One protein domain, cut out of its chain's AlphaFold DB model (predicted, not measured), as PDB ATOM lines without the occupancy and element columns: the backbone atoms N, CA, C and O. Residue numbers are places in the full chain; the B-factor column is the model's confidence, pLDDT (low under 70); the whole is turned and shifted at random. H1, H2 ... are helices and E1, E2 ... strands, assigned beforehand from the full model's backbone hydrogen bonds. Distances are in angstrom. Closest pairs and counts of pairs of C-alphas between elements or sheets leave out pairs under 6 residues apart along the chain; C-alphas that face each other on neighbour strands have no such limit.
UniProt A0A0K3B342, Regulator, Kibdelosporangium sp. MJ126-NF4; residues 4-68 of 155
ATOM      1  N   GLU A   4      11.668 -45.691  34.782       58.53
ATOM      2  CA  GLU A   4      11.335 -47.054  35.179       58.53
ATOM      3  C   GLU A   4      11.796 -48.120  34.170       58.53
ATOM      4  O   GLU A   4      12.387 -49.113  34.582       58.53
ATOM      5  N   VAL A   5      11.655 -47.893  32.856       64.56
ATOM      6  CA  VAL A   5      12.146 -48.852  31.841       64.56
ATOM      7  C   VAL A   5      13.671 -48.926  31.889       64.56
ATOM      8  O   VAL A   5      14.246 -50.014  31.881       64.56
ATOM      9  N   PHE A   6      14.327 -47.770  32.012       65.94
ATOM     10  CA  PHE A   6      15.777 -47.700  32.180       65.94
ATOM     11  C   PHE A   6      16.228 -48.461  33.436       65.94
ATOM     12  O   PHE A   6      17.149 -49.275  33.359       65.94
ATOM     13  N   ARG A   7      15.528 -48.288  34.567       64.06
ATOM     14  CA  ARG A   7      15.805 -49.027  35.811       64.06
ATOM     15  C   ARG A   7      15.702 -50.542  35.633       64.06
ATOM     16  O   ARG A   7      16.605 -51.245  36.085       64.06
ATOM     17  N   THR A   8      14.683 -51.036  34.932       67.06
ATOM     18  CA  THR A   8      14.509 -52.475  34.667       67.06
ATOM     19  C   THR A   8      15.698 -53.067  33.914       67.06
ATOM     20  O   THR A   8      16.196 -54.125  34.291       67.06
ATOM     21  N   PHE A   9      16.219 -52.366  32.902       63.22
ATOM     22  CA  PHE A   9      17.406 -52.826  32.175       63.22
ATOM     23  C   PHE A   9      18.694 -52.701  32.994       63.22
ATOM     24  O   PHE A   9      19.551 -53.576  32.906       63.22
ATOM     25  N   THR A  10      18.832 -51.670  33.836       64.50
ATOM     26  CA  THR A  10      20.003 -51.548  34.726       64.50
ATOM     27  C   THR A  10      20.052 -52.614  35.823       64.50
ATOM     28  O   THR A  10      21.116 -52.845  36.392       64.50
ATOM     29  N   ALA A  11      18.922 -53.263  36.122       66.06
ATOM     30  CA  ALA A  11      18.836 -54.331  37.112       66.06
ATOM     31  C   ALA A  11      19.267 -55.707  36.562       66.06
ATOM     32  O   ALA A  11      19.496 -56.627  37.347       66.06
ATOM     33  N   ALA A  12      19.399 -55.861  35.238       68.81
ATOM     34  CA  ALA A  12      19.841 -57.111  34.627       68.81
ATOM     35  C   ALA A  12      21.351 -57.346  34.875       68.81
ATOM     36  O   ALA A  12      22.176 -56.492  34.523       68.81
ATOM     37  N   PRO A  13      21.758 -58.500  35.442       67.44
ATOM     38  CA  PRO A  13      23.168 -58.823  35.624       67.44
ATOM     39  C   PRO A  13      23.890 -58.874  34.272       67.44
ATOM     40  O   PRO A  13      23.418 -59.513  33.339       67.44
ATOM     41  N   GLY A  14      25.056 -58.232  34.163       74.50
ATOM     42  CA  GLY A  14      25.874 -58.300  32.944       74.50
ATOM     43  C   GLY A  14      25.602 -57.221  31.896       74.50
ATOM     44  O   GLY A  14      26.289 -57.209  30.883       74.50
ATOM     45  N   VAL A  15      24.649 -56.313  32.123       80.56
ATOM     46  CA  VAL A  15      24.287 -55.294  31.129       80.56
ATOM     47  C   VAL A  15      24.856 -53.929  31.505       80.56
ATOM     48  O   VAL A  15      24.628 -53.415  32.602       80.56
ATOM     49  N   CYS A  16      25.574 -53.317  30.567       84.75
ATOM     50  CA  CYS A  16      25.938 -51.907  30.623       84.75
ATOM     51  C   CYS A  16      24.863 -51.096  29.890       84.75
ATOM     52  O   CYS A  16      24.718 -51.218  28.678       84.75
ATOM     53  N   ALA A  17      24.108 -50.262  30.605       85.56
ATOM     54  CA  ALA A  17      23.060 -49.435  30.006       85.56
ATOM     55  C   ALA A  17      23.417 -47.942  30.026       85.56
ATOM     56  O   ALA A  17      23.935 -47.437  31.030       85.56
ATOM     57  N   ALA A  18      23.090 -47.241  28.943       87.06
ATOM     58  CA  ALA A  18      23.170 -45.787  28.834       87.06
ATOM     59  C   ALA A  18      21.884 -45.235  28.212       87.06
ATOM     60  O   ALA A  18      21.399 -45.753  27.207       87.06
ATOM     61  N   GLN A  19      21.342 -44.174  28.799       85.38
ATOM     62  CA  GLN A  19      20.263 -43.403  28.203       85.38
ATOM     63  C   GLN A  19      20.858 -42.190  27.494       85.38
ATOM     64  O   GLN A  19      21.621 -41.425  28.093       85.38
ATOM     65  N   VAL A  20      20.490 -42.005  26.232       86.88
ATOM     66  CA  VAL A  20      20.982 -40.924  25.375       86.88
ATOM     67  C   VAL A  20      19.827 -40.080  24.840       86.88
ATOM     68  O   VAL A  20      18.694 -40.559  24.729       86.88
ATOM     69  N   ASP A  21      20.109 -38.820  24.517       81.75
ATOM     70  CA  ASP A  21      19.193 -37.967  23.755       81.75
ATOM     71  C   ASP A  21      19.163 -38.370  22.265       81.75
ATOM     72  O   ASP A  21      19.928 -39.226  21.810       81.75
ATOM     73  N   ALA A  22      18.301 -37.732  21.467       77.69
ATOM     74  CA  ALA A  22      18.207 -37.999  20.027       77.69
ATOM     75  C   ALA A  22      19.485 -37.663  19.228       77.69
ATOM     76  O   ALA A  22      19.588 -38.035  18.062       77.69
ATOM     77  N   ARG A  23      20.461 -36.969  19.827       81.12
ATOM     78  CA  ARG A  23      21.779 -36.688  19.234       81.12
ATOM     79  C   ARG A  23      22.837 -37.706  19.673       81.12
ATOM     80  O   ARG A  23      24.007 -37.547  19.333       81.12
ATOM     81  N   GLY A  24      22.445 -38.738  20.422       83.94
ATOM     82  CA  GLY A  24      23.359 -39.739  20.967       83.94
ATOM     83  C   GLY A  24      24.186 -39.223  22.144       83.94
ATOM     84  O   GLY A  24      25.217 -39.816  22.464       83.94
ATOM     85  N   VAL A  25      23.770 -38.125  22.782       86.12
ATOM     86  CA  VAL A  25      24.450 -37.555  23.947       86.12
ATOM     87  C   VAL A  25      23.955 -38.236  25.213       86.12
ATOM     88  O   VAL A  25      22.753 -38.309  25.458       86.12
ATOM     89  N   VAL A  26      24.876 -38.717  26.042       86.69
ATOM     90  CA  VAL A  26      24.564 -39.450  27.274       86.69
ATOM     91  C   VAL A  26      23.908 -38.519  28.294       86.69
ATOM     92  O   VAL A  26      24.477 -37.505  28.701       86.69
ATOM     93  N   VAL A  27      22.707 -38.891  28.732       85.31
ATOM     94  CA  VAL A  27      21.927 -38.192  29.766       85.31
ATOM     95  C   VAL A  27      22.166 -38.831  31.135       85.31
ATOM     96  O   VAL A  27      22.376 -38.131  32.132       85.31
ATOM     97  N   THR A  28      22.142 -40.165  31.175       84.62
ATOM     98  CA  THR A  28      22.384 -40.980  32.372       84.62
ATOM     99  C   THR A  28      22.900 -42.367  31.984       84.62
ATOM    100  O   THR A  28      22.718 -42.807  30.848       84.62
ATOM    101  N   ALA A  29      23.548 -43.069  32.910       86.88
ATOM    102  CA  ALA A  29      24.049 -44.421  32.704       86.88
ATOM    103  C   ALA A  29      23.928 -45.288  33.966       86.88
ATOM    104  O   ALA A  29      23.726 -44.802  35.077       86.88
ATOM    105  N   SER A  30      24.014 -46.601  33.771       85.19
ATOM    106  CA  SER A  30      24.026 -47.590  34.853       85.19
ATOM    107  C   SER A  30      25.319 -47.534  35.677       85.19
ATOM    108  O   SER A  30      26.394 -47.278  35.132       85.19
ATOM    109  N   GLN A  31      25.238 -47.891  36.966       83.88
ATOM    110  CA  GLN A  31      26.405 -47.959  37.861       83.88
ATOM    111  C   GLN A  31      27.523 -48.848  37.308       83.88
ATOM    112  O   GLN A  31      28.701 -48.510  37.395       83.88
ATOM    113  N   ARG A  32      27.152 -49.970  36.684       85.31
ATOM    114  CA  ARG A  32      28.094 -50.911  36.076       85.31
ATOM    115  C   ARG A  32      28.914 -50.266  34.958       85.31
ATOM    116  O   ARG A  32      30.112 -50.525  34.876       85.31
ATOM    117  N   LEU A  33      28.291 -49.413  34.138       85.12
ATOM    118  CA  LEU A  33      28.989 -48.704  33.068       85.12
ATOM    119  C   LEU A  33      30.035 -47.733  33.639       85.12
ATOM    120  O   LEU A  33      31.166 -47.721  33.158       85.12
ATOM    121  N   TYR A  34      29.696 -46.996  34.705       85.12
ATOM    122  CA  TYR A  34      30.649 -46.132  35.416       85.12
ATOM    123  C   TYR A  34      31.817 -46.936  35.997       85.12
ATOM    124  O   TYR A  34      32.978 -46.598  35.774       85.12
ATOM    125  N   SER A  35      31.526 -48.050  36.679       84.50
ATOM    126  CA  SER A  35      32.551 -48.916  37.271       84.50
ATOM    127  C   SER A  35      33.478 -49.544  36.229       84.50
ATOM    128  O   SER A  35      34.677 -49.645  36.474       84.50
ATOM    129  N   ARG A  36      32.959 -49.946  35.062       84.75
ATOM    130  CA  ARG A  36      33.767 -50.515  33.970       84.75
ATOM    131  C   ARG A  36      34.681 -49.490  33.311       84.75
ATOM    132  O   ARG A  36      35.815 -49.814  32.974       84.75
ATOM    133  N   LEU A  37      34.190 -48.269  33.133       83.62
ATOM    134  CA  LEU A  37      34.955 -47.185  32.523       83.62
ATOM    135  C   LEU A  37      35.888 -46.469  33.509       83.62
ATOM    136  O   LEU A  37      36.715 -45.674  33.067       83.62
ATOM    137  N   GLY A  38      35.756 -46.736  34.812       83.69
ATOM    138  CA  GLY A  38      36.546 -46.089  35.858       83.69
ATOM    139  C   GLY A  38      36.301 -44.580  35.938       83.69
ATOM    140  O   GLY A  38      37.239 -43.832  36.194       83.69
ATOM    141  N   CYS A  39      35.074 -44.124  35.669       83.75
ATOM    142  CA  CYS A  39      34.733 -42.702  35.604       83.75
ATOM    143  C   CYS A  39      33.543 -42.329  36.496       83.75
ATOM    144  O   CYS A  39      32.728 -43.179  36.867       83.75
ATOM    145  N   HIS A  40      33.444 -41.046  36.840       82.81
ATOM    146  CA  HIS A  40      32.334 -40.489  37.603       82.81
ATOM    147  C   HIS A  40      31.111 -40.252  36.692       82.81
ATOM    148  O   HIS A  40      31.276 -40.014  35.491       82.81
ATOM    149  N   PRO A  41      29.872 -40.264  37.221       76.12
ATOM    150  CA  PRO A  41      28.669 -39.954  36.447       76.12
ATOM    151  C   PRO A  41      28.734 -38.684  35.592       76.12
ATOM    152  O   PRO A  41      28.256 -38.684  34.452       76.12
ATOM    153  N   ASP A  42      29.362 -37.632  36.113       81.62
ATOM    154  CA  ASP A  42      29.505 -36.349  35.419       81.62
ATOM    155  C   ASP A  42      30.495 -36.399  34.246       81.62
ATOM    156  O   ASP A  42      30.372 -35.609  33.315       81.62
ATOM    157  N   ASP A  43      31.416 -37.369  34.226       82.38
ATOM    158  CA  ASP A  43      32.385 -37.529  33.133       82.38
ATOM    159  C   ASP A  43      31.742 -38.078  31.855       82.38
ATOM    160  O   ASP A  43      32.279 -37.894  30.757       82.38
ATOM    161  N   LEU A  44      30.624 -38.803  31.999       80.25
ATOM    162  CA  LEU A  44      29.876 -39.382  30.881       80.25
ATOM    163  C   LEU A  44      28.745 -38.478  30.412       80.25
ATOM    164  O   LEU A  44      28.443 -38.460  29.220       80.25
ATOM    165  N   ARG A  45      28.100 -37.744  31.323       81.56
ATOM    166  CA  ARG A  45      26.986 -36.862  30.971       81.56
ATOM    167  C   ARG A  45      27.446 -35.819  29.947       81.56
ATOM    168  O   ARG A  45      28.468 -35.168  30.117       81.56
ATOM    169  N   GLY A  46      26.683 -35.649  28.869       80.94
ATOM    170  CA  GLY A  46      27.017 -34.689  27.813       80.94
ATOM    171  C   GLY A  46      28.007 -35.203  26.759       80.94
ATOM    172  O   GLY A  46      28.237 -34.512  25.768       80.94
ATOM    173  N   ARG A  47      28.557 -36.413  26.914       84.00
ATOM    174  CA  ARG A  47      29.449 -37.047  25.925       84.00
ATOM    175  C   ARG A  47      28.654 -37.790  24.860       84.00
ATOM    176  O   ARG A  47      27.549 -38.264  25.128       84.00
ATOM    177  N   ASN A  48      29.226 -37.936  23.666       86.25
ATOM    178  CA  ASN A  48      28.633 -38.790  22.645       86.25
ATOM    179  C   ASN A  48      28.827 -40.267  23.021       86.25
ATOM    180  O   ASN A  48      29.905 -40.677  23.449       86.25
ATOM    181  N   VAL A  49      27.783 -41.078  22.861       84.50
ATOM    182  CA  VAL A  49      27.820 -42.504  23.212       84.50
ATOM    183  C   VAL A  49      28.830 -43.294  22.380       84.50
ATOM    184  O   VAL A  49      29.409 -44.257  22.880       84.50
ATOM    185  N   LEU A  50      29.101 -42.877  21.141       80.75
ATOM    186  CA  LEU A  50      30.077 -43.542  20.277       80.75
ATOM    187  C   LEU A  50      31.501 -43.422  20.835       80.75
ATOM    188  O   LEU A  50      32.259 -44.388  20.768       80.75
ATOM    189  N   ASP A  51      31.826 -42.298  21.481       81.06
ATOM    190  CA  ASP A  51      33.122 -42.096  22.144       81.06
ATOM    191  C   ASP A  51      33.320 -43.062  23.320       81.06
ATOM    192  O   ASP A  51      34.448 -43.349  23.722       81.06
ATOM    193  N   LEU A  52      32.224 -43.556  23.905       76.44
ATOM    194  CA  LEU A  52      32.267 -44.527  24.995       76.44
ATOM    195  C   LEU A  52      32.536 -45.930  24.471       76.44
ATOM    196  O   LEU A  52      33.381 -46.625  25.028       76.44
ATOM    197  N   VAL A  53      31.859 -46.322  23.388       75.94
ATOM    198  CA  VAL A  53      31.999 -47.652  22.768       75.94
ATOM    199  C   VAL A  53      33.425 -47.893  22.267       75.94
ATOM    200  O   VAL A  53      33.899 -49.024  22.282       75.94
ATOM    201  N   GLN A  54      34.138 -46.836  21.874       72.38
ATOM    202  CA  GLN A  54      35.525 -46.933  21.412       72.38
ATOM    203  C   GLN A  54      36.550 -47.164  22.539       72.38
ATOM    204  O   GLN A  54      37.723 -47.392  22.250       72.38
ATOM    205  N   ARG A  55      36.153 -47.119  23.819       69.88
ATOM    206  CA  ARG A  55      37.071 -47.336  24.948       69.88
ATOM    207  C   ARG A  55      37.276 -48.825  25.220       69.88
ATOM    208  O   ARG A  55      36.315 -49.575  25.383       69.88
ATOM    209  N   ASP A  56      38.534 -49.232  25.392       65.12
ATOM    210  CA  ASP A  56      38.911 -50.637  25.627       65.12
ATOM    211  C   ASP A  56      38.236 -51.271  26.858       65.12
ATOM    212  O   ASP A  56      38.023 -52.483  26.881       65.12
ATOM    213  N   GLY A  57      37.819 -50.465  27.842       68.38
ATOM    214  CA  GLY A  57      37.117 -50.923  29.050       68.38
ATOM    215  C   GLY A  57      35.740 -51.564  28.818       68.38
ATOM    216  O   GLY A  57      35.154 -52.079  29.770       68.38
ATOM    217  N   LEU A  58      35.217 -51.547  27.586       72.00
ATOM    218  CA  LEU A  58      33.919 -52.135  27.224       72.00
ATOM    219  C   LEU A  58      34.015 -53.344  26.278       72.00
ATOM    220  O   LEU A  58      32.983 -53.864  25.848       72.00
ATOM    221  N   ARG A  59      35.220 -53.825  25.944       73.88
ATOM    222  CA  ARG A  59      35.372 -55.023  25.102       73.88
ATOM    223  C   ARG A  59      34.707 -56.241  25.756       73.88
ATOM    224  O   ARG A  59      35.004 -56.576  26.897       73.88
ATOM    225  N   GLY A  60      33.843 -56.925  25.003       74.75
ATOM    226  CA  GLY A  60      33.137 -58.131  25.457       74.75
ATOM    227  C   GLY A  60      31.899 -57.875  26.324       74.75
ATOM    228  O   GLY A  60      31.264 -58.831  26.759       74.75
ATOM    229  N   GLU A  61      31.530 -56.614  26.562       76.44
ATOM    230  CA  GLU A  61      30.297 -56.257  27.268       76.44
ATOM    231  C   GLU A  61      29.143 -56.037  26.280       76.44
ATOM    232  O   GLU A  61      29.322 -55.499  25.185       76.44
ATOM    233  N   THR A  62      27.926 -56.410  26.685       74.81
ATOM    234  CA  THR A  62      26.713 -56.026  25.951       74.81
ATOM    235  C   THR A  62      26.278 -54.641  26.415       74.81
ATOM    236  O   THR A  62      25.928 -54.450  27.584       74.81
ATOM    237  N   ILE A  63      26.301 -53.670  25.499       79.62
ATOM    238  CA  ILE A  63      25.861 -52.299  25.768       79.62
ATOM    239  C   ILE A  63      24.443 -52.109  25.231       79.62
ATOM    240  O   ILE A  63      24.195 -52.283  24.039       79.62
ATOM    241  N   VAL A  64      23.522 -51.700  26.101       80.62
ATOM    242  CA  VAL A  64      22.161 -51.300  25.725       80.62
ATOM    243  C   VAL A  64      22.074 -49.778  25.746       80.62
ATOM    244  O   VAL A  64      22.213 -49.146  26.796       80.62
ATOM    245  N   VAL A  65      21.833 -49.183  24.579       82.94
ATOM    246  CA  VAL A  65      21.621 -47.740  24.441       82.94
ATOM    247  C   VAL A  65      20.132 -47.470  24.294       82.94
ATOM    248  O   VAL A  65      19.495 -47.914  23.342       82.94
ATOM    249  N   MET A  66      19.580 -46.728  25.245       73.56
ATOM    250  CA  MET A  66      18.188 -46.302  25.224       73.56
ATOM    251  C   MET A  66      18.126 -44.861  24.745       73.56
ATOM    252  O   MET A  66      18.553 -43.945  25.445       73.56
ATOM    253  N   VAL A  67      17.588 -44.652  23.548       77.69
ATOM    254  CA  VAL A  67      17.318 -43.304  23.054       77.69
ATOM    255  C   VAL A  67      15.981 -42.882  23.639       77.69
ATOM    256  O   VAL A  67      14.936 -43.416  23.260       77.69
ATOM    257  N   ALA A  68      16.002 -41.946  24.587       66.75
ATOM    258  CA  ALA A  68      14.763 -41.283  24.952       66.75
ATOM    259  C   ALA A  68      14.335 -40.463  23.729       66.75
ATOM    260  O   ALA A  68      15.157 -39.688  23.226       66.75
TER     261      ALA A  68
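What this domain is: This is residues 4 to 68 of the 155 residues of the protein "Regulator" of Kibdelosporangium sp. MJ126-NF4 (UniProt A0A0K3B342). A small three-stranded sheet stands between helix H1, which covers one face, and short helix H4 on the opposite face, while H2 and H3 only graze the sheet. The four helices are set round the sheet without touching one another, and E1, the middle strand, is the element nearest to the mean of the C-alphas. The printed part has 65 residues with four named helices and three named strands, in the order H1 E1 E2 H2 H3 H4 E3. The sheet runs E2 E1 E3 and is mixed, and the class is mixed, helices and strands. The whole is compact and rounded, with a radius of gyration of the C-alphas of 10.6 A and spans of 26 by 25 by 19 A.

Where its parts are: In the sheet, E1 is residues 15 to 20, 15.8 A long, beginning at C-alpha 15 (24.287, -55.294, 31.129). E3 is residues 62 to 67, 16.1 A, ending at C-alpha 67 (17.318, -43.304, 23.054), and E2 is residues 26 to 29, 7.4 A. H1 is residues 4 to 10, 9.8 A, beginning at C-alpha 4 (11.335, -47.054, 35.179). H2 is residues 31 to 37, 10.1 A; H3 is residues 41 to 44, 5.7 A; H4 is residues 49 to 53, 6.6 A.

How they stand to each other: E1 is the inner strand. E1 and E3 are parallel, at 23 degrees, with N 18 and O 64 3.0 A apart and N 66 and O 18 2.8 A apart, within hydrogen-bond range. E1 and E2 form a hairpin, antiparallel at 154 degrees, with N 19 and O 28 within hydrogen-bond range at 2.8 A. H1 is on the sheet at a height of 9.0 A, over E1 and along the strands, at 5 degrees to E1 on the local plane; the closest C-alphas of H1 and E1 are those of Thr 10 and Ala 17, 6.0 A apart. H4 is on the opposite face at a height of 8.1 A, over none of the strands, but only just, with 2 of its 5 C-alphas falling on E1; its closest C-alpha pair with E2 is Val 49 and Val 26, 6.0 A. H2 only grazes the sheet with residues 31 to 36, and its closest C-alphas with E1 are those of Leu 33 and Cys 16, 5.1 A apart. H3 only grazes it with residues 41 to 44, and its closest C-alphas with E2 are those of Leu 44 and Val 26, 6.4 A apart. H2 and H3 are close but not clearly touching, the C-alphas of Tyr 34 and Pro 41 being closest at 6.6 A. In H1, H2 and H4 every O i to N i+4 pair is within hydrogen-bond range; H3 is too short for such a pair.

The domain as a whole: The two C-alphas farthest apart are those of Glu 4 and Asp 56, 29.4 A. The printed part has no cut and no long link; H4 to E3, with 8 residues, is short, and the other links are tight. The mean pLDDT of the printed part is 78.1, and residues 4 to 13, 55 to 57 and 68 are under 70.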